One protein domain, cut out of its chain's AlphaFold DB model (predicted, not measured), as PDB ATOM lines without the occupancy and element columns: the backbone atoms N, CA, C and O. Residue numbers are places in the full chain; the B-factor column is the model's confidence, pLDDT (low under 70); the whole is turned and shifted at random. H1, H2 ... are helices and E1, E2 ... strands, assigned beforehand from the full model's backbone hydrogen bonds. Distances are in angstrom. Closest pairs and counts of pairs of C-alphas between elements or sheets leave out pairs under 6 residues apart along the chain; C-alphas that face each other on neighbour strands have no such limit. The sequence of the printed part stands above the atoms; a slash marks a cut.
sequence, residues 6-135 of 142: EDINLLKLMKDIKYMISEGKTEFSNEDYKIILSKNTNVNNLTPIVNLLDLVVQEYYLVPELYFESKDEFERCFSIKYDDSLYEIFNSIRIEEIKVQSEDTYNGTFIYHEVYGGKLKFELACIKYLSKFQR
ATOM      1  N   GLU A   6      13.817  10.295  59.221       83.75
ATOM      2  CA  GLU A   6      12.832  11.210  58.643       83.75
ATOM      3  C   GLU A   6      12.962  12.620  59.239       83.75
ATOM      4  O   GLU A   6      12.766  13.609  58.539       83.75
ATOM      5  N   ASP A   7      13.404  12.733  60.493       87.75
ATOM      6  CA  ASP A   7      13.547  14.010  61.205       87.75
ATOM      7  C   ASP A   7      14.785  14.813  60.758       87.75
ATOM      8  O   ASP A   7      15.014  15.937  61.213       87.75
ATOM      9  N   ILE A   8      15.610  14.258  59.862       89.88
ATOM     10  CA  ILE A   8      16.824  14.921  59.387       89.88
ATOM     11  C   ILE A   8      16.474  16.217  58.652       89.88
ATOM     12  O   ILE A   8      15.780  16.234  57.633       89.88
ATOM     13  N   ASN A   9      17.073  17.324  59.094       91.75
ATOM     14  CA  ASN A   9      17.085  18.553  58.315       91.75
ATOM     15  C   ASN A   9      17.900  18.344  57.026       91.75
ATOM     16  O   ASN A   9      19.132  18.344  57.044       91.75
ATOM     17  N   LEU A  10      17.195  18.196  55.902       92.69
ATOM     18  CA  LEU A  10      17.787  17.894  54.597       92.69
ATOM     19  C   LEU A  10      18.769  18.971  54.119       92.69
ATOM     20  O   LEU A  10      19.797  18.641  53.533       92.69
ATOM     21  N   LEU A  11      18.496  20.250  54.395       94.06
ATOM     22  CA  LEU A  11      19.404  21.340  54.030       94.06
ATOM     23  C   LEU A  11      20.722  21.238  54.805       94.06
ATOM     24  O   LEU A  11      21.791  21.349  54.208       94.06
ATOM     25  N   LYS A  12      20.648  20.996  56.120       95.00
ATOM     26  CA  LYS A  12      21.835  20.784  56.962       95.00
ATOM     27  C   LYS A  12      22.622  19.561  56.487       95.00
ATOM     28  O   LYS A  12      23.819  19.679  56.262       95.00
ATOM     29  N   LEU A  13      21.938  18.441  56.235       95.19
ATOM     30  CA  LEU A  13      22.543  17.217  55.698       95.19
ATOM     31  C   LEU A  13      23.326  17.480  54.407       95.19
ATOM     32  O   LEU A  13      24.476  17.069  54.285       95.19
ATOM     33  N   MET A  14      22.733  18.193  53.452       95.88
ATOM     34  CA  MET A  14      23.401  18.483  52.183       95.88
ATOM     35  C   MET A  14      24.573  19.451  52.326       95.88
ATOM     36  O   MET A  14      25.559  19.306  51.604       95.88
ATOM     37  N   LYS A  15      24.497  20.415  53.251       96.69
ATOM     38  CA  LYS A  15      25.634  21.285  53.583       96.69
ATOM     39  C   LYS A  15      26.784  20.483  54.191       96.69
ATOM     40  O   LYS A  15      27.924  20.678  53.773       96.69
ATOM     41  N   ASP A  16      26.482  19.550  55.089       96.88
ATOM     42  CA  ASP A  16      27.480  18.681  55.714       96.88
ATOM     43  C   ASP A  16      28.131  17.756  54.668       96.88
ATOM     44  O   ASP A  16      29.357  17.699  54.587       96.88
ATOM     45  N   ILE A  17      27.353  17.126  53.776       96.38
ATOM     46  CA  ILE A  17      27.892  16.307  52.669       96.38
ATOM     47  C   ILE A  17      28.741  17.148  51.702       96.38
ATOM     48  O   ILE A  17      29.828  16.727  51.302       96.38
ATOM     49  N   LYS A  18      28.284  18.350  51.331       96.44
ATOM     50  CA  LYS A  18      29.051  19.274  50.479       96.44
ATOM     51  C   LYS A  18      30.392  19.635  51.118       96.44
ATOM     52  O   LYS A  18      31.417  19.613  50.434       96.44
ATOM     53  N   TYR A  19      30.395  19.931  52.416       96.56
ATOM     54  CA  TYR A  19      31.613  20.186  53.178       96.56
ATOM     55  C   TYR A  19      32.530  18.959  53.195       96.56
ATOM     56  O   TYR A  19      33.712  19.082  52.887       96.56
ATOM     57  N   MET A  20      31.991  17.763  53.464       96.50
ATOM     58  CA  MET A  20      32.762  16.517  53.430       96.50
ATOM     59  C   MET A  20      33.476  16.320  52.091       96.50
ATOM     60  O   MET A  20      34.679  16.082  52.073       96.50
ATOM     61  N   ILE A  21      32.758  16.464  50.974       95.38
ATOM     62  CA  ILE A  21      33.316  16.288  49.628       95.38
ATOM     63  C   ILE A  21      34.390  17.340  49.334       95.38
ATOM     64  O   ILE A  21      35.445  16.996  48.803       95.38
ATOM     65  N   SER A  22      34.144  18.598  49.712       94.38
ATOM     66  CA  SER A  22      35.089  19.704  49.499       94.38
ATOM     67  C   SER A  22      36.394  19.506  50.277       94.38
ATOM     68  O   SER A  22      37.470  19.798  49.766       94.38
ATOM     69  N   GLU A  23      36.308  18.940  51.482       94.56
ATOM     70  CA  GLU A  23      37.454  18.655  52.354       94.56
ATOM     71  C   GLU A  23      38.065  17.261  52.131       94.56
ATOM     72  O   GLU A  23      38.997  16.871  52.835       94.56
ATOM     73  N   GLY A  24      37.523  16.468  51.202       91.62
ATOM     74  CA  GLY A  24      37.965  15.091  50.963       91.62
ATOM     75  C   GLY A  24      37.720  14.133  52.137       91.62
ATOM     76  O   GLY A  24      38.428  13.136  52.271       91.62
ATOM     77  N   LYS A  25      36.736  14.417  52.995       94.88
ATOM     78  CA  LYS A  25      36.346  13.577  54.136       94.88
ATOM     79  C   LYS A  25      35.347  12.510  53.698       94.88
ATOM     80  O   LYS A  25      34.372  12.800  53.012       94.88
ATOM     81  N   THR A  26      35.555  11.278  54.152       94.94
ATOM     82  CA  THR A  26      34.645  10.146  53.902       94.94
ATOM     83  C   THR A  26      33.714   9.865  55.071       94.94
ATOM     84  O   THR A  26      32.689   9.221  54.889       94.94
ATOM     85  N   GLU A  27      34.035  10.362  56.263       97.44
ATOM     86  CA  GLU A  27      33.248  10.147  57.473       97.44
ATOM     87  C   GLU A  27      32.953  11.469  58.174       97.44
ATOM     88  O   GLU A  27      33.803  12.361  58.261       97.44
ATOM     89  N   PHE A  28      31.731  11.585  58.680       96.94
ATOM     90  CA  PHE A  28      31.276  12.717  59.470       96.94
ATOM     91  C   PHE A  28      30.277  12.241  60.517       96.94
ATOM     92  O   PHE A  28      29.516  11.298  60.304       96.94
ATOM     93  N   SER A  29      30.278  12.874  61.680       94.81
ATOM     94  CA  SER A  29      29.304  12.605  62.731       94.81
ATOM     95  C   SER A  29      29.047  13.883  63.503       94.81
ATOM     96  O   SER A  29      29.983  14.614  63.828       94.81
ATOM     97  N   ASN A  30      27.784  14.139  63.806       92.75
ATOM     98  CA  ASN A  30      27.362  15.241  64.652       92.75
ATOM     99  C   ASN A  30      26.340  14.736  65.686       92.75
ATOM    100  O   ASN A  30      26.129  13.534  65.869       92.75
ATOM    101  N   GLU A  31      25.711  15.670  66.389       91.25
ATOM    102  CA  GLU A  31      24.671  15.369  67.365       91.25
ATOM    103  C   GLU A  31      23.356  14.874  66.751       91.25
ATOM    104  O   GLU A  31      22.477  14.519  67.519       91.25
ATOM    105  N   ASP A  32      23.205  14.817  65.427       91.94
ATOM    106  CA  ASP A  32      21.976  14.427  64.726       91.94
ATOM    107  C   ASP A  32      22.136  13.103  63.970       91.94
ATOM    108  O   ASP A  32      21.234  12.274  64.000       91.94
ATOM    109  N   TYR A  33      23.272  12.862  63.320       94.56
ATOM    110  CA  TYR A  33      23.497  11.685  62.481       94.56
ATOM    111  C   TYR A  33      24.987  11.408  62.252       94.56
ATOM    112  O   TYR A  33      25.865  12.233  62.527       94.56
ATOM    113  N   LYS A  34      25.266  10.228  61.698       95.56
ATOM    114  CA  LYS A  34      26.551   9.846  61.102       95.56
ATOM    115  C   LYS A  34      26.399   9.718  59.588       95.56
ATOM    116  O   LYS A  34      25.382   9.214  59.130       95.56
ATOM    117  N   ILE A  35      27.415  10.136  58.836       96.56
ATOM    118  CA  ILE A  35      27.510   9.982  57.380       96.56
ATOM    119  C   ILE A  35      28.789   9.214  57.044       96.56
ATOM    120  O   ILE A  35      29.866   9.555  57.540       96.56
ATOM    121  N   ILE A  36      28.673   8.223  56.163       97.25
ATOM    122  CA  ILE A  36      29.786   7.552  55.491       97.25
ATOM    123  C   ILE A  36      29.584   7.672  53.981       97.25
ATOM    124  O   ILE A  36      28.562   7.249  53.434       97.25
ATOM    125  N   LEU A  37      30.585   8.230  53.307       96.50
ATOM    126  CA  LEU A  37      30.678   8.306  51.857       96.50
ATOM    127  C   LEU A  37      31.737   7.323  51.366       96.50
ATOM    128  O   LEU A  37      32.843   7.277  51.909       96.50
ATOM    129  N   SER A  38      31.437   6.597  50.296       94.38
ATOM    130  CA  SER A  38      32.469   5.942  49.497       94.38
ATOM    131  C   SER A  38      32.807   6.793  48.282       94.38
ATOM    132  O   SER A  38      31.977   7.534  47.746       94.38
ATOM    133  N   LYS A  39      34.070   6.696  47.871       92.88
ATOM    134  CA  LYS A  39      34.624   7.391  46.718       92.88
ATOM    135  C   LYS A  39      35.340   6.385  45.826       92.88
ATOM    136  O   LYS A  39      36.189   5.635  46.304       92.88
ATOM    137  N   ASN A  40      35.056   6.410  44.529       89.31
ATOM    138  CA  ASN A  40      35.822   5.658  43.543       89.31
ATOM    139  C   ASN A  40      37.269   6.187  43.479       89.31
ATOM    140  O   ASN A  40      37.504   7.360  43.182       89.31
ATOM    141  N   THR A  41      38.244   5.312  43.736       85.56
ATOM    142  CA  THR A  41      39.676   5.650  43.786       85.56
ATOM    143  C   THR A  41      40.238   6.132  42.453       85.56
ATOM    144  O   THR A  41      41.260   6.809  42.438       85.56
ATOM    145  N   ASN A  42      39.577   5.812  41.340       86.12
ATOM    146  CA  ASN A  42      40.011   6.225  40.008       86.12
ATOM    147  C   ASN A  42      39.656   7.689  39.699       86.12
ATOM    148  O   ASN A  42      40.171   8.253  38.736       86.12
ATOM    149  N   VAL A  43      38.813   8.326  40.521       86.31
ATOM    150  CA  VAL A  43      38.376   9.711  40.327       86.31
ATOM    151  C   VAL A  43      39.090  10.635  41.306       86.31
ATOM    152  O   VAL A  43      38.759  10.732  42.488       86.31
ATOM    153  N   ASN A  44      40.082  11.364  40.801       85.38
ATOM    154  CA  ASN A  44      40.885  12.273  41.620       85.38
ATOM    155  C   ASN A  44      40.306  13.691  41.683       85.38
ATOM    156  O   ASN A  44      40.464  14.366  42.696       85.38
ATOM    157  N   ASN A  45      39.607  14.120  40.632       88.25
ATOM    158  CA  ASN A  45      39.035  15.456  40.535       88.25
ATOM    159  C   ASN A  45      37.533  15.440  40.862       88.25
ATOM    160  O   ASN A  45      36.727  14.983  40.055       88.25
ATOM    161  N   LEU A  46      37.165  15.968  42.033       91.19
ATOM    162  CA  LEU A  46      35.769  16.118  42.463       91.19
ATOM    163  C   LEU A  46      35.209  17.529  42.218       91.19
ATOM    164  O   LEU A  46      34.059  17.785  42.566       91.19
ATOM    165  N   THR A  47      35.975  18.439  41.601       90.81
ATOM    166  CA  THR A  47      35.529  19.812  41.309       90.81
ATOM    167  C   THR A  47      34.174  19.865  40.591       90.81
ATOM    168  O   THR A  47      33.342  20.666  41.009       90.81
ATOM    169  N   PRO A  48      33.863  19.004  39.596       90.81
ATOM    170  CA  PRO A  48      32.540  19.025  38.968       90.81
ATOM    171  C   PRO A  48      31.389  18.735  39.944       90.81
ATOM    172  O   PRO A  48      30.331  19.353  39.842       90.81
ATOM    173  N   ILE A  49      31.597  17.841  40.920       92.62
ATOM    174  CA  ILE A  49      30.601  17.547  41.961       92.62
ATOM    175  C   ILE A  49      30.431  18.752  42.882       92.62
ATOM    176  O   ILE A  49      29.302  19.135  43.168       92.62
ATOM    177  N   VAL A  50      31.528  19.374  43.325       93.19
ATOM    178  CA  VAL A  50      31.465  20.562  44.195       93.19
ATOM    179  C   VAL A  50      30.724  21.703  43.496       93.19
ATOM    180  O   VAL A  50      29.781  22.240  44.072       93.19
ATOM    181  N   ASN A  51      31.049  21.979  42.230       91.75
ATOM    182  CA  ASN A  51      30.366  22.999  41.433       91.75
ATOM    183  C   ASN A  51      28.864  22.700  41.288       91.75
ATOM    184  O   ASN A  51      28.041  23.609  41.360       91.75
ATOM    185  N   LEU A  52      28.480  21.429  41.113       92.44
ATOM    186  CA  LEU A  52      27.068  21.037  41.089       92.44
ATOM    187  C   LEU A  52      26.403  21.316  42.444       92.44
ATOM    188  O   LEU A  52      25.318  21.893  42.488       92.44
ATOM    189  N   LEU A  53      27.062  20.953  43.550       93.94
ATOM    190  CA  LEU A  53      26.575  21.196  44.911       93.94
ATOM    191  C   LEU A  53      26.491  22.685  45.264       93.94
ATOM    192  O   LEU A  53      25.621  23.059  46.048       93.94
ATOM    193  N   ASP A  54      27.319  23.546  44.678       92.81
ATOM    194  CA  ASP A  54      27.187  25.002  44.797       92.81
ATOM    195  C   ASP A  54      25.891  25.535  44.177       92.81
ATOM    196  O   ASP A  54      25.354  26.532  44.656       92.81
ATOM    197  N   LEU A  55      25.349  24.855  43.163       92.00
ATOM    198  CA  LEU A  55      24.071  25.212  42.551       92.00
ATOM    199  C   LEU A  55      22.882  24.613  43.310       92.00
ATOM    200  O   LEU A  55      21.861  25.285  43.470       92.00
ATOM    201  N   VAL A  56      22.999  23.377  43.806       92.88
ATOM    202  CA  VAL A  56      21.865  22.675  44.440       92.88
ATOM    203  C   VAL A  56      21.747  22.853  45.951       92.88
ATOM    204  O   VAL A  56      20.659  22.670  46.500       92.88
ATOM    205  N   VAL A  57      22.827  23.239  46.632       94.56
ATOM    206  CA  VAL A  57      22.861  23.472  48.083       94.56
ATOM    207  C   VAL A  57      23.067  24.960  48.355       94.56
ATOM    208  O   VAL A  57      24.195  25.425  48.537       94.56
ATOM    209  N   GLN A  58      21.962  25.708  48.379       94.06
ATOM    210  CA  GLN A  58      21.966  27.148  48.641       94.06
ATOM    211  C   GLN A  58      21.983  27.444  50.142       94.06
ATOM    212  O   GLN A  58      21.806  26.568  50.992       94.06
ATOM    213  N   GLU A  59      22.196  28.708  50.499       92.56
ATOM    214  CA  GLU A  59      22.279  29.124  51.900       92.56
ATOM    215  C   GLU A  59      20.984  28.828  52.678       92.56
ATOM    216  O   GLU A  59      21.046  28.373  53.820       92.56
ATOM    217  N   TYR A  60      19.824  29.006  52.044       92.88
ATOM    218  CA  TYR A  60      18.518  28.905  52.705       92.88
ATOM    219  C   TYR A  60      17.600  27.823  52.130       92.88
ATOM    220  O   TYR A  60      16.547  27.557  52.702       92.88
ATOM    221  N   TYR A  61      17.961  27.202  51.007       91.56
ATOM    222  CA  TYR A  61      17.102  26.232  50.330       91.56
ATOM    223  C   TYR A  61      17.906  25.196  49.542       91.56
ATOM    224  O   TYR A  61      19.100  25.359  49.297       91.56
ATOM    225  N   LEU A  62      17.233  24.114  49.153       93.06
ATOM    226  CA  LEU A  62      17.772  23.098  48.256       93.06
ATOM    227  C   LEU A  62      17.082  23.178  46.899       93.06
ATOM    228  O   LEU A  62      15.864  23.345  46.832       93.06
ATOM    229  N   VAL A  63      17.855  22.991  45.836       92.44
ATOM    230  CA  VAL A  63      17.343  22.735  44.489       92.44
ATOM    231  C   VAL A  63      17.543  21.242  44.221       92.44
ATOM    232  O   VAL A  63      18.631  20.839  43.830       92.44
ATOM    233  N   PRO A  64      16.549  20.378  44.494       88.25
ATOM    234  CA  PRO A  64      16.754  18.928  44.474       88.25
ATOM    235  C   PRO A  64      17.045  18.373  43.075       88.25
ATOM    236  O   PRO A  64      17.600  17.281  42.967       88.25
ATOM    237  N   GLU A  65      16.672  19.104  42.022       92.94
ATOM    238  CA  GLU A  65      16.829  18.700  40.627       92.94
ATOM    239  C   GLU A  65      17.282  19.884  39.757       92.94
ATOM    240  O   GLU A  65      16.749  20.987  39.884       92.94
ATOM    241  N   LEU A  66      18.229  19.647  38.846       92.25
ATOM    242  CA  LEU A  66      18.664  20.590  37.811       92.25
ATOM    243  C   LEU A  66      18.472  19.981  36.426       92.25
ATOM    244  O   LEU A  66      18.748  18.799  36.209       92.25
ATOM    245  N   TYR A  67      18.040  20.820  35.489       93.31
ATOM    246  CA  TYR A  67      17.748  20.444  34.114       93.31
ATOM    247  C   TYR A  67      18.500  21.363  33.157       93.31
ATOM    248  O   TYR A  67      18.473  22.579  33.329       93.31
ATOM    249  N   PHE A  68      19.129  20.770  32.145       92.19
ATOM    250  CA  PHE A  68      19.728  21.483  31.020       92.19
ATOM    251  C   PHE A  68      19.103  20.971  29.727       92.19
ATOM    252  O   PHE A  68      19.026  19.763  29.491       92.19
ATOM    253  N   GLU A  69      18.675  21.889  28.870       94.12
ATOM    254  CA  GLU A  69      18.067  21.601  27.573       94.12
ATOM    255  C   GLU A  69      19.089  21.065  26.562       94.12
ATOM    256  O   GLU A  69      18.716  20.443  25.568       94.12
ATOM    257  N   SER A  70      20.384  21.285  26.803       92.44
ATOM    258  CA  SER A  70      21.467  20.779  25.956       92.44
ATOM    259  C   SER A  70      22.793  20.668  26.708       92.44
ATOM    260  O   SER A  70      23.000  21.325  27.731       92.44
ATOM    261  N   LYS A  71      23.731  19.894  26.147       91.25
ATOM    262  CA  LYS A  71      25.137  19.899  26.583       91.25
ATOM    263  C   LYS A  71      25.727  21.309  26.534       91.25
ATOM    264  O   LYS A  71      26.294  21.742  27.525       91.25
ATOM    265  N   ASP A  72      25.507  22.058  25.455       91.44
ATOM    266  CA  ASP A  72      26.026  23.427  25.306       91.44
ATOM    267  C   ASP A  72      25.553  24.366  26.428       91.44
ATOM    268  O   ASP A  72      26.297  25.234  26.884       91.44
ATOM    269  N   GLU A  73      24.312  24.213  26.893       91.69
ATOM    270  CA  GLU A  73      23.810  24.974  28.038       91.69
ATOM    271  C   GLU A  73      24.545  24.607  29.326       91.69
ATOM    272  O   GLU A  73      25.016  25.504  30.027       91.69
ATOM    273  N   PHE A  74      24.706  23.311  29.594       90.94
ATOM    274  CA  PHE A  74      25.506  22.836  30.717       90.94
ATOM    275  C   PHE A  74      26.933  23.388  30.656       90.94
ATOM    276  O   PHE A  74      27.413  23.939  31.643       90.94
ATOM    277  N   GLU A  75      27.600  23.311  29.501       91.25
ATOM    278  CA  GLU A  75      28.981  23.774  29.346       91.25
ATOM    279  C   GLU A  75      29.112  25.278  29.612       91.25
ATOM    280  O   GLU A  75      30.068  25.707  30.258       91.25
ATOM    281  N   ARG A  76      28.125  26.084  29.192       88.12
ATOM    282  CA  ARG A  76      28.072  27.518  29.519       88.12
ATOM    283  C   ARG A  76      27.874  27.772  31.013       88.12
ATOM    284  O   ARG A  76      28.487  28.693  31.543       88.12
ATOM    285  N   CYS A  77      27.036  26.983  31.685       84.44
ATOM    286  CA  CYS A  77      26.758  27.142  33.114       84.44
ATOM    287  C   CYS A  77      27.917  26.670  34.002       84.44
ATOM    288  O   CYS A  77      28.237  27.323  34.991       84.44
ATOM    289  N   PHE A  78      28.560  25.556  33.648       82.75
ATOM    290  CA  PHE A  78      29.609  24.923  34.452       82.75
ATOM    291  C   PHE A  78      31.026  25.300  34.031       82.75
ATOM    292  O   PHE A  78      31.964  25.017  34.772       82.75
ATOM    293  N   SER A  79      31.200  25.918  32.858       84.62
ATOM    294  CA  SER A  79      32.514  26.182  32.250       84.62
ATOM    295  C   SER A  79      33.379  24.919  32.110       84.62
ATOM    296  O   SER A  79      34.604  24.974  32.207       84.62
ATOM    297  N   ILE A  80      32.740  23.765  31.895       85.44
ATOM    298  CA  ILE A  80      33.373  22.447  31.757       85.44
ATOM    299  C   ILE A  80      32.724  21.735  30.573       85.44
ATOM    300  O   ILE A  80      31.503  21.756  30.453       85.44
ATOM    301  N   LYS A  81      33.535  21.089  29.726       87.56
ATOM    302  CA  LYS A  81      33.030  20.275  28.615       87.56
ATOM    303  C   LYS A  81      32.302  19.040  29.117       87.56
ATOM    304  O   LYS A  81      32.791  18.359  30.015       87.56
ATOM    305  N   TYR A  82      31.171  18.731  28.498       86.44
ATOM    306  CA  TYR A  82      30.402  17.554  28.853       86.44
ATOM    307  C   TYR A  82      30.865  16.332  28.046       86.44
ATOM    308  O   TYR A  82      30.527  16.176  26.868       86.44
ATOM    309  N   ASP A  83      31.622  15.447  28.695       86.00
ATOM    310  CA  ASP A  83      32.136  14.196  28.129       86.00
ATOM    311  C   ASP A  83      31.866  12.979  29.038       86.00
ATOM    312  O   ASP A  83      31.279  13.099  30.118       86.00
ATOM    313  N   ASP A  84      32.279  11.792  28.589       82.81
ATOM    314  CA  ASP A  84      32.050  10.534  29.311       82.81
ATOM    315  C   ASP A  84      32.767  10.488  30.675       82.81
ATOM    316  O   ASP A  84      32.329   9.779  31.580       82.81
ATOM    317  N   SER A  85      33.820  11.289  30.879       84.69
ATOM    318  CA  SER A  85      34.526  11.350  32.164       84.69
ATOM    319  C   SER A  85      33.689  12.029  33.248       84.69
ATOM    320  O   SER A  85      33.752  11.641  34.417       84.69
ATOM    321  N   LEU A  86      32.829  12.989  32.883       86.56
ATOM    322  CA  LEU A  86      31.900  13.598  33.836       86.56
ATOM    323  C   LEU A  86      30.874  12.596  34.353       86.56
ATOM    324  O   LEU A  86      30.514  12.649  35.530       86.56
ATOM    325  N   TYR A  87      30.427  11.669  33.502       83.62
ATOM    326  CA  TYR A  87      29.529  10.602  33.932       83.62
ATOM    327  C   TYR A  87      30.168   9.770  35.051       83.62
ATOM    328  O   TYR A  87      29.526   9.514  36.071       83.62
ATOM    329  N   GLU A  88      31.441   9.396  34.906       86.88
ATOM    330  CA  GLU A  88      32.180   8.680  35.951       86.88
ATOM    331  C   GLU A  88      32.348   9.522  37.217       86.88
ATOM    332  O   GLU A  88      32.175   9.012  38.325       86.88
ATOM    333  N   ILE A  89      32.626  10.821  37.069       91.00
ATOM    334  CA  ILE A  89      32.803  11.742  38.194       91.00
ATOM    335  C   ILE A  89      31.516  11.874  39.012       91.00
ATOM    336  O   ILE A  89      31.559  11.699  40.229       91.00
ATOM    337  N   PHE A  90      30.359  12.116  38.396       89.25
ATOM    338  CA  PHE A  90      29.099  12.254  39.139       89.25
ATOM    339  C   PHE A  90      28.646  10.951  39.816       89.25
ATOM    340  O   PHE A  90      27.999  11.002  40.860       89.25
ATOM    341  N   ASN A  91      29.055   9.797  39.283       88.00
ATOM    342  CA  ASN A  91      28.819   8.483  39.890       88.00
ATOM    343  C   ASN A  91      29.953   8.034  40.833       88.00
ATOM    344  O   ASN A  91      29.924   6.917  41.349       88.00
ATOM    345  N   SER A  92      30.964   8.877  41.065       91.81
ATOM    346  CA  SER A  92      32.148   8.505  41.848       91.81
ATOM    347  C   SER A  92      31.933   8.546  43.357       91.81
ATOM    348  O   SER A  92      32.725   7.947  44.080       91.81
ATOM    349  N   ILE A  93      30.886   9.231  43.829       93.88
ATOM    350  CA  ILE A  93      30.528   9.331  45.244       93.88
ATOM    351  C   ILE A  93      29.227   8.576  45.491       93.88
ATOM    352  O   ILE A  93      28.219   8.804  44.818       93.88
ATOM    353  N   ARG A  94      29.230   7.720  46.511       94.38
ATOM    354  CA  ARG A  94      28.044   7.011  46.988       94.38
ATOM    355  C   ARG A  94      27.876   7.243  48.483       94.38
ATOM    356  O   ARG A  94      28.851   7.377  49.220       94.38
ATOM    357  N   ILE A  95      26.623   7.291  48.926       94.81
ATOM    358  CA  ILE A  95      26.301   7.283  50.349       94.81
ATOM    359  C   ILE A  95      26.253   5.823  50.792       94.81
ATOM    360  O   ILE A  95      25.358   5.074  50.390       94.81
ATOM    361  N   GLU A  96      27.236   5.418  51.589       95.19
ATOM    362  CA  GLU A  96      27.267   4.088  52.201       95.19
ATOM    363  C   GLU A  96      26.337   4.031  53.406       95.19
ATOM    364  O   GLU A  96      25.641   3.040  53.605       95.19
ATOM    365  N   GLU A  97      26.302   5.108  54.190       94.12
ATOM    366  CA  GLU A  97      25.493   5.173  55.401       94.12
ATOM    367  C   GLU A  97      25.131   6.626  55.733       94.12
ATOM    368  O   GLU A  97      26.002   7.490  55.814       94.12
ATOM    369  N   ILE A  98      23.850   6.892  55.979       92.94
ATOM    370  CA  ILE A  98      23.381   7.976  56.849       92.94
ATOM    371  C   ILE A  98      22.654   7.299  57.999       92.94
ATOM    372  O   ILE A  98      21.634   6.661  57.756       92.94
ATOM    373  N   LYS A  99      23.175   7.411  59.221       92.19
ATOM    374  CA  LYS A  99      22.690   6.677  60.396       92.19
ATOM    375  C   LYS A  99      22.209   7.604  61.506       92.19
ATOM    376  O   LYS A  99      22.875   8.592  61.819       92.19
ATOM    377  N   VAL A 100      21.101   7.216  62.132       88.88
ATOM    378  CA  VAL A 100      20.507   7.836  63.331       88.88
ATOM    379  C   VAL A 100      20.408   6.818  64.491       88.88
ATOM    380  O   VAL A 100      20.915   5.700  64.371       88.88
ATOM    381  N   GLN A 101      19.826   7.181  65.645       87.06
ATOM    382  CA  GLN A 101      19.826   6.322  66.844       87.06
ATOM    383  C   GLN A 101      18.975   5.053  66.721       87.06
ATOM    384  O   GLN A 101      19.380   4.028  67.262       87.06
ATOM    385  N   SER A 102      17.829   5.098  66.036       79.38
ATOM    386  CA  SER A 102      16.852   3.993  65.942       79.38
ATOM    387  C   SER A 102      17.299   2.776  65.118       79.38
ATOM    388  O   SER A 102      16.474   1.923  64.818       79.38
ATOM    389  N   GLU A 103      18.576   2.689  64.738       72.19
ATOM    390  CA  GLU A 103      19.106   1.776  63.709       72.19
ATOM    391  C   GLU A 103      18.647   2.079  62.271       72.19
ATOM    392  O   GLU A 103      19.114   1.415  61.344       72.19
ATOM    393  N   ASP A 104      17.839   3.122  62.044       78.88
ATOM    394  CA  ASP A 104      17.496   3.544  60.686       78.88
ATOM    395  C   ASP A 104      18.738   4.033  59.938       78.88
ATOM    396  O   ASP A 104      19.526   4.858  60.426       78.88
ATOM    397  N   THR A 105      18.897   3.522  58.718       85.12
ATOM    398  CA  THR A 105      19.995   3.889  57.830       85.12
ATOM    399  C   THR A 105      19.501   4.141  56.413       85.12
ATOM    400  O   THR A 105      18.611   3.455  55.912       85.12
ATOM    401  N   TYR A 106      20.098   5.128  55.747       86.00
ATOM    402  CA  TYR A 106      19.998   5.284  54.299       86.00
ATOM    403  C   TYR A 106      21.325   4.911  53.647       86.00
ATOM    404  O   TYR A 106      22.383   5.383  54.065       86.00
ATOM    405  N   ASN A 107      21.249   4.121  52.580       90.62
ATOM    406  CA  ASN A 107      22.345   3.878  51.660       90.62
ATOM    407  C   ASN A 107      21.852   4.051  50.219       90.62
ATOM    408  O   ASN A 107      20.689   3.798  49.904       90.62
ATOM    409  N   GLY A 108      22.724   4.497  49.319       90.69
ATOM    410  CA  GLY A 108      22.339   4.612  47.918       90.69
ATOM    411  C   GLY A 108      23.095   5.654  47.122       90.69
ATOM    412  O   GLY A 108      24.103   6.221  47.550       90.69
ATOM    413  N   THR A 109      22.578   5.883  45.919       90.31
ATOM    414  CA  THR A 109      23.085   6.892  44.996       90.31
ATOM    415  C   THR A 109      23.034   8.269  45.647       90.31
ATOM    416  O   THR A 109      22.048   8.632  46.294       90.31
ATOM    417  N   PHE A 110      24.113   9.029  45.477       92.38
ATOM    418  CA  PHE A 110      24.173  10.411  45.930       92.38
ATOM    419  C   PHE A 110      23.549  11.349  44.893       92.38
ATOM    420  O   PHE A 110      22.530  11.984  45.164       92.38
ATOM    421  N   ILE A 111      24.124  11.371  43.689       91.62
ATOM    422  CA  ILE A 111      23.647  12.155  42.549       91.62
ATOM    423  C   ILE A 111      23.153  11.183  41.484       91.62
ATOM    424  O   ILE A 111      23.914  10.358  40.983       91.62
ATOM    425  N   TYR A 112      21.872  11.275  41.144       90.81
ATOM    426  CA  TYR A 112      21.348  10.655  39.939       90.81
ATOM    427  C   TYR A 112      21.594  11.589  38.757       90.81
ATOM    428  O   TYR A 112      21.396  12.802  38.857       90.81
ATOM    429  N   HIS A 113      22.031  11.014  37.646       90.56
ATOM    430  CA  HIS A 113      22.384  11.744  36.448       90.56
ATOM    431  C   HIS A 113      21.895  10.983  35.212       90.56
ATOM    432  O   HIS A 113      22.161   9.788  35.067       90.56
ATOM    433  N   GLU A 114      21.176  11.677  34.334       89.56
ATOM    434  CA  GLU A 114      20.551  11.099  33.145       89.56
ATOM    435  C   GLU A 114      20.744  11.996  31.918       89.56
ATOM    436  O   GLU A 114      20.639  13.223  32.000       89.56
ATOM    437  N   VAL A 115      20.973  11.356  30.767       88.62
ATOM    438  CA  VAL A 115      20.998  11.994  29.449       88.62
ATOM    439  C   VAL A 115      19.853  11.429  28.615       88.62
ATOM    440  O   VAL A 115      19.852  10.243  28.290       88.62
ATOM    441  N   TYR A 116      18.900  12.271  28.222       86.44
ATOM    442  CA  TYR A 116      17.755  11.857  27.407       86.44
ATOM    443  C   TYR A 116      17.465  12.887  26.319       86.44
ATOM    444  O   TYR A 116      17.251  14.064  26.599       86.44
ATOM    445  N   GLY A 117      17.463  12.453  25.055       84.94
ATOM    446  CA  GLY A 117      17.143  13.329  23.922       84.94
ATOM    447  C   GLY A 117      18.054  14.560  23.803       84.94
ATOM    448  O   GLY A 117      17.603  15.600  23.338       84.94
ATOM    449  N   GLY A 118      19.308  14.465  24.263       85.12
ATOM    450  CA  GLY A 118      20.261  15.584  24.299       85.12
ATOM    451  C   GLY A 118      20.149  16.496  25.528       85.12
ATOM    452  O   GLY A 118      21.032  17.329  25.726       85.12
ATOM    453  N   LYS A 119      19.124  16.303  26.365       92.12
ATOM    454  CA  LYS A 119      18.933  16.999  27.642       92.12
ATOM    455  C   LYS A 119      19.681  16.295  28.767       92.12
ATOM    456  O   LYS A 119      19.899  15.084  28.701       92.12
ATOM    457  N   LEU A 120      20.029  17.051  29.803       92.88
ATOM    458  CA  LEU A 120      20.727  16.560  30.988       92.88
ATOM    459  C   LEU A 120      19.866  16.799  32.226       92.88
ATOM    460  O   LEU A 120      19.340  17.899  32.412       92.88
ATOM    461  N   LYS A 121      19.755  15.787  33.086       93.31
ATOM    462  CA  LYS A 121      19.107  15.883  34.394       93.31
ATOM    463  C   LYS A 121      20.092  15.489  35.489       93.31
ATOM    464  O   LYS A 121      20.728  14.443  35.395       93.31
ATOM    465  N   PHE A 122      20.145  16.289  36.551       92.75
ATOM    466  CA  PHE A 122      20.857  15.989  37.792       92.75
ATOM    467  C   PHE A 122      19.879  16.023  38.961       92.75
ATOM    468  O   PHE A 122      19.060  16.933  39.049       92.75
ATOM    469  N   GLU A 123      19.954  15.049  39.862       92.81
ATOM    470  CA  GLU A 123      19.035  14.920  40.995       92.81
ATOM    471  C   GLU A 123      19.779  14.477  42.259       92.81
ATOM    472  O   GLU A 123      20.564  13.527  42.235       92.81
ATOM    473  N   LEU A 124      19.503  15.138  43.385       92.56
ATOM    474  CA  LEU A 124      19.953  14.707  44.711       92.56
ATOM    475  C   LEU A 124      19.115  13.503  45.168       92.56
ATOM    476  O   LEU A 124      18.086  13.645  45.833       92.56
ATOM    477  N   ALA A 125      19.551  12.298  44.800       89.19
ATOM    478  CA  ALA A 125      18.778  11.070  44.978       89.19
ATOM    479  C   ALA A 125      18.460  10.768  46.456       89.19
ATOM    480  O   ALA A 125      17.338  10.363  46.778       89.19
ATOM    481  N   CYS A 126      19.396  11.043  47.371       85.88
ATOM    482  CA  CYS A 126      19.180  10.868  48.811       85.88
ATOM    483  C   CYS A 126      18.065  11.764  49.364       85.88
ATOM    484  O   CYS A 126      17.254  11.317  50.173       85.88
ATOM    485  N   ILE A 127      17.956  12.999  48.871       86.25
ATOM    486  CA  ILE A 127      16.917  13.949  49.280       86.25
ATOM    487  C   ILE A 127      15.544  13.476  48.834       86.25
ATOM    488  O   ILE A 127      14.595  13.515  49.614       86.25
ATOM    489  N   LYS A 128      15.422  12.966  47.608       80.69
ATOM    490  CA  LYS A 128      14.158  12.410  47.118       80.69
ATOM    491  C   LYS A 128      13.714  11.180  47.899       80.69
ATOM    492  O   LYS A 128      12.514  10.975  48.058       80.69
ATOM    493  N   TYR A 129      14.649  10.357  48.373       79.06
ATOM    494  CA  TYR A 129      14.311   9.249  49.258       79.06
ATOM    495  C   TYR A 129      13.828   9.770  50.615       79.06
ATOM    496  O   TYR A 129      12.681   9.534  50.973       79.06
ATOM    497  N   LEU A 130      14.653  10.543  51.326       82.00
ATOM    498  CA  LEU A 130      14.359  11.003  52.689       82.00
ATOM    499  C   LEU A 130      13.098  11.881  52.761       82.00
ATOM    500  O   LEU A 130      12.272  11.722  53.659       82.00
ATOM    501  N   SER A 131      12.879  12.746  51.769       79.81
ATOM    502  CA  SER A 131      11.687  13.605  51.707       79.81
ATOM    503  C   SER A 131      10.370  12.843  51.513       79.81
ATOM    504  O   SER A 131       9.316  13.356  51.895       79.81
ATOM    505  N   LYS A 132      10.387  11.621  50.954       75.19
ATOM    506  CA  LYS A 132       9.172  10.787  50.859       75.19
ATOM    507  C   LYS A 132       8.662  10.380  52.235       75.19
ATOM    508  O   LYS A 132       7.453  10.301  52.421       75.19
ATOM    509  N   PHE A 133       9.576  10.151  53.169       69.06
ATOM    510  CA  PHE A 133       9.260   9.718  54.524       69.06
ATOM    511  C   PHE A 133       8.941  10.897  55.451       69.06
ATOM    512  O   PHE A 133       8.115  10.776  56.343       69.06
ATOM    513  N   GLN A 134       9.437  12.098  55.134       68.62
ATOM    514  CA  GLN A 134       9.052  13.341  55.823       68.62
ATOM    515  C   GLN A 134       7.564  13.709  55.692       68.62
ATOM    516  O   GLN A 134       7.060  14.575  56.410       68.62
ATOM    517  N   ARG A 135       6.819  13.050  54.797       52.78
ATOM    518  CA  ARG A 135       5.379  13.257  54.614       52.78
ATOM    519  C   ARG A 135       4.536  12.256  55.407       52.78
ATOM    520  O   ARG A 135       3.800  11.466  54.828       52.78
TER     521      ARG A 135
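AT A GLANCE: This is residues 6 to 135 of the 142 residues of an uncharacterized protein of Clostridium sp. DSM 8431 (UniProt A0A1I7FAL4). Two antiparallel sheets, E1 E2 E4 E5 and E3 E7 E6, stand end to end along the longest axis, E5 running on into E6, and H1 and H2 pack side by side on one side of them, H1 over the first sheet and H2 over the second. H5 follows E7 directly and runs on over E5, on the same face of the first sheet as H1; H3 sits at the end of the second sheet away from the first, and H4 only grazes the second sheet, with its residues 87 to 90. The printed part has 130 residues with five named helices and seven named strands, in the order H1 E1 E2 H2 E3 H3 H4 E4 E5 E6 E7 H5, and its class is mixed, helices and strands. The first sheet has the order E1 - E2 - E4 - E5 and the second E3 - E7 - E6. The whole is compact, with a radius of gyration of the C-alphas of 14.7 A and spans of 45 by 34 by 24 A.

HOW THE PARTS SIT: The largest sheet holds E1, residues 27 to 29, E2, residues 34 to 39, E4, residues 93 to 99, and E5, residues 105 to 109; E1 and E5 are its edge strands. E1 and E2 form a hairpin, with N 35 and O 28 within hydrogen-bond range at 2.8 A. E2 and E4 are antiparallel, with N 36 and O 97 at 2.8 A, and E4 and E5 form a hairpin, with N 98 and O 106 at 2.8 A. H1, residues 10 to 22, and H5, residues 125 to 133, are on the same face of this sheet, which makes two layers, helices on one face of a sheet. H1 has a height over the sheet of 9.9 A and runs slantwise to the strands, at 43 degrees to E2 on the local plane. H5 has a height of 8.9 A and lies over E5; the closest C-alphas, of Thr 109 and Ala 125, are 6.0 A apart. H1 and H5 only just touch, with 3 pairs of C-alphas within 8 A, the closest those of Leu 10 and Ile 127 at 6.7 A. E5 runs on into E6, residues 111 to 116, at 32 degrees. E6 forms a hairpin with E7, residues 119 to 124, with N 112 and O 123 at 2.8 A. E7 is also the antiparallel neighbour of E3, residues 65 to 68, with N 66 and O 122 at 2.8 A. H2, residues 47 to 56, and H3, residues 71 to 78, are on this second sheet, again as two layers. H2 has a height of 10.0 A and runs across the strands, at 74 degrees to E7 on the local plane. H1 touches H2 with residues 18 to 22 alone, at a shallow tilt of 19 degrees, opposite ways; the closest C-alphas, of Lys 18 and Leu 53, are 6.4 A apart. H2 touches H4, residues 84 to 90, at a steep tilt of 58 degrees, with the C-alphas of Ile 49 and Phe 90 closest at 6.2 A. Of the three pairs of helices that touch, two are at a shallow tilt, a mostly aligned packing, only just. H4 only grazes the second sheet, with residues 87 to 90. H3 is close to H2 but not clearly touching, and H3 and H4 are apart. Every O i to N i+4 pair is within hydrogen-bond range in H1, H2, H3 and H4; in H5 it is 3 of 5.

IN THESE COORDINATES: H1 begins at C-alpha 10, (17.787, 17.894, 54.597), and is 18.1 A long from first to last C-alpha. E4 and E7 are 17.3 A each, E2 is 16.7 A, E6 is 16.3 A and H2 is 14.3 A. E6 begins at C-alpha 111, (23.647, 12.155, 42.549), and H5 ends at C-alpha 133, (9.260, 9.718, 54.524).

THE WHOLE: The two C-alphas farthest apart, those of Asp 72 and Ser 102, are 46.0 A apart. The printed part has no cut, and no link is long; E2 to H2 and H2 to E3 are short and the others are tight. The mean pLDDT of the printed part is 89.8, and residues 133 to 135 are under 70.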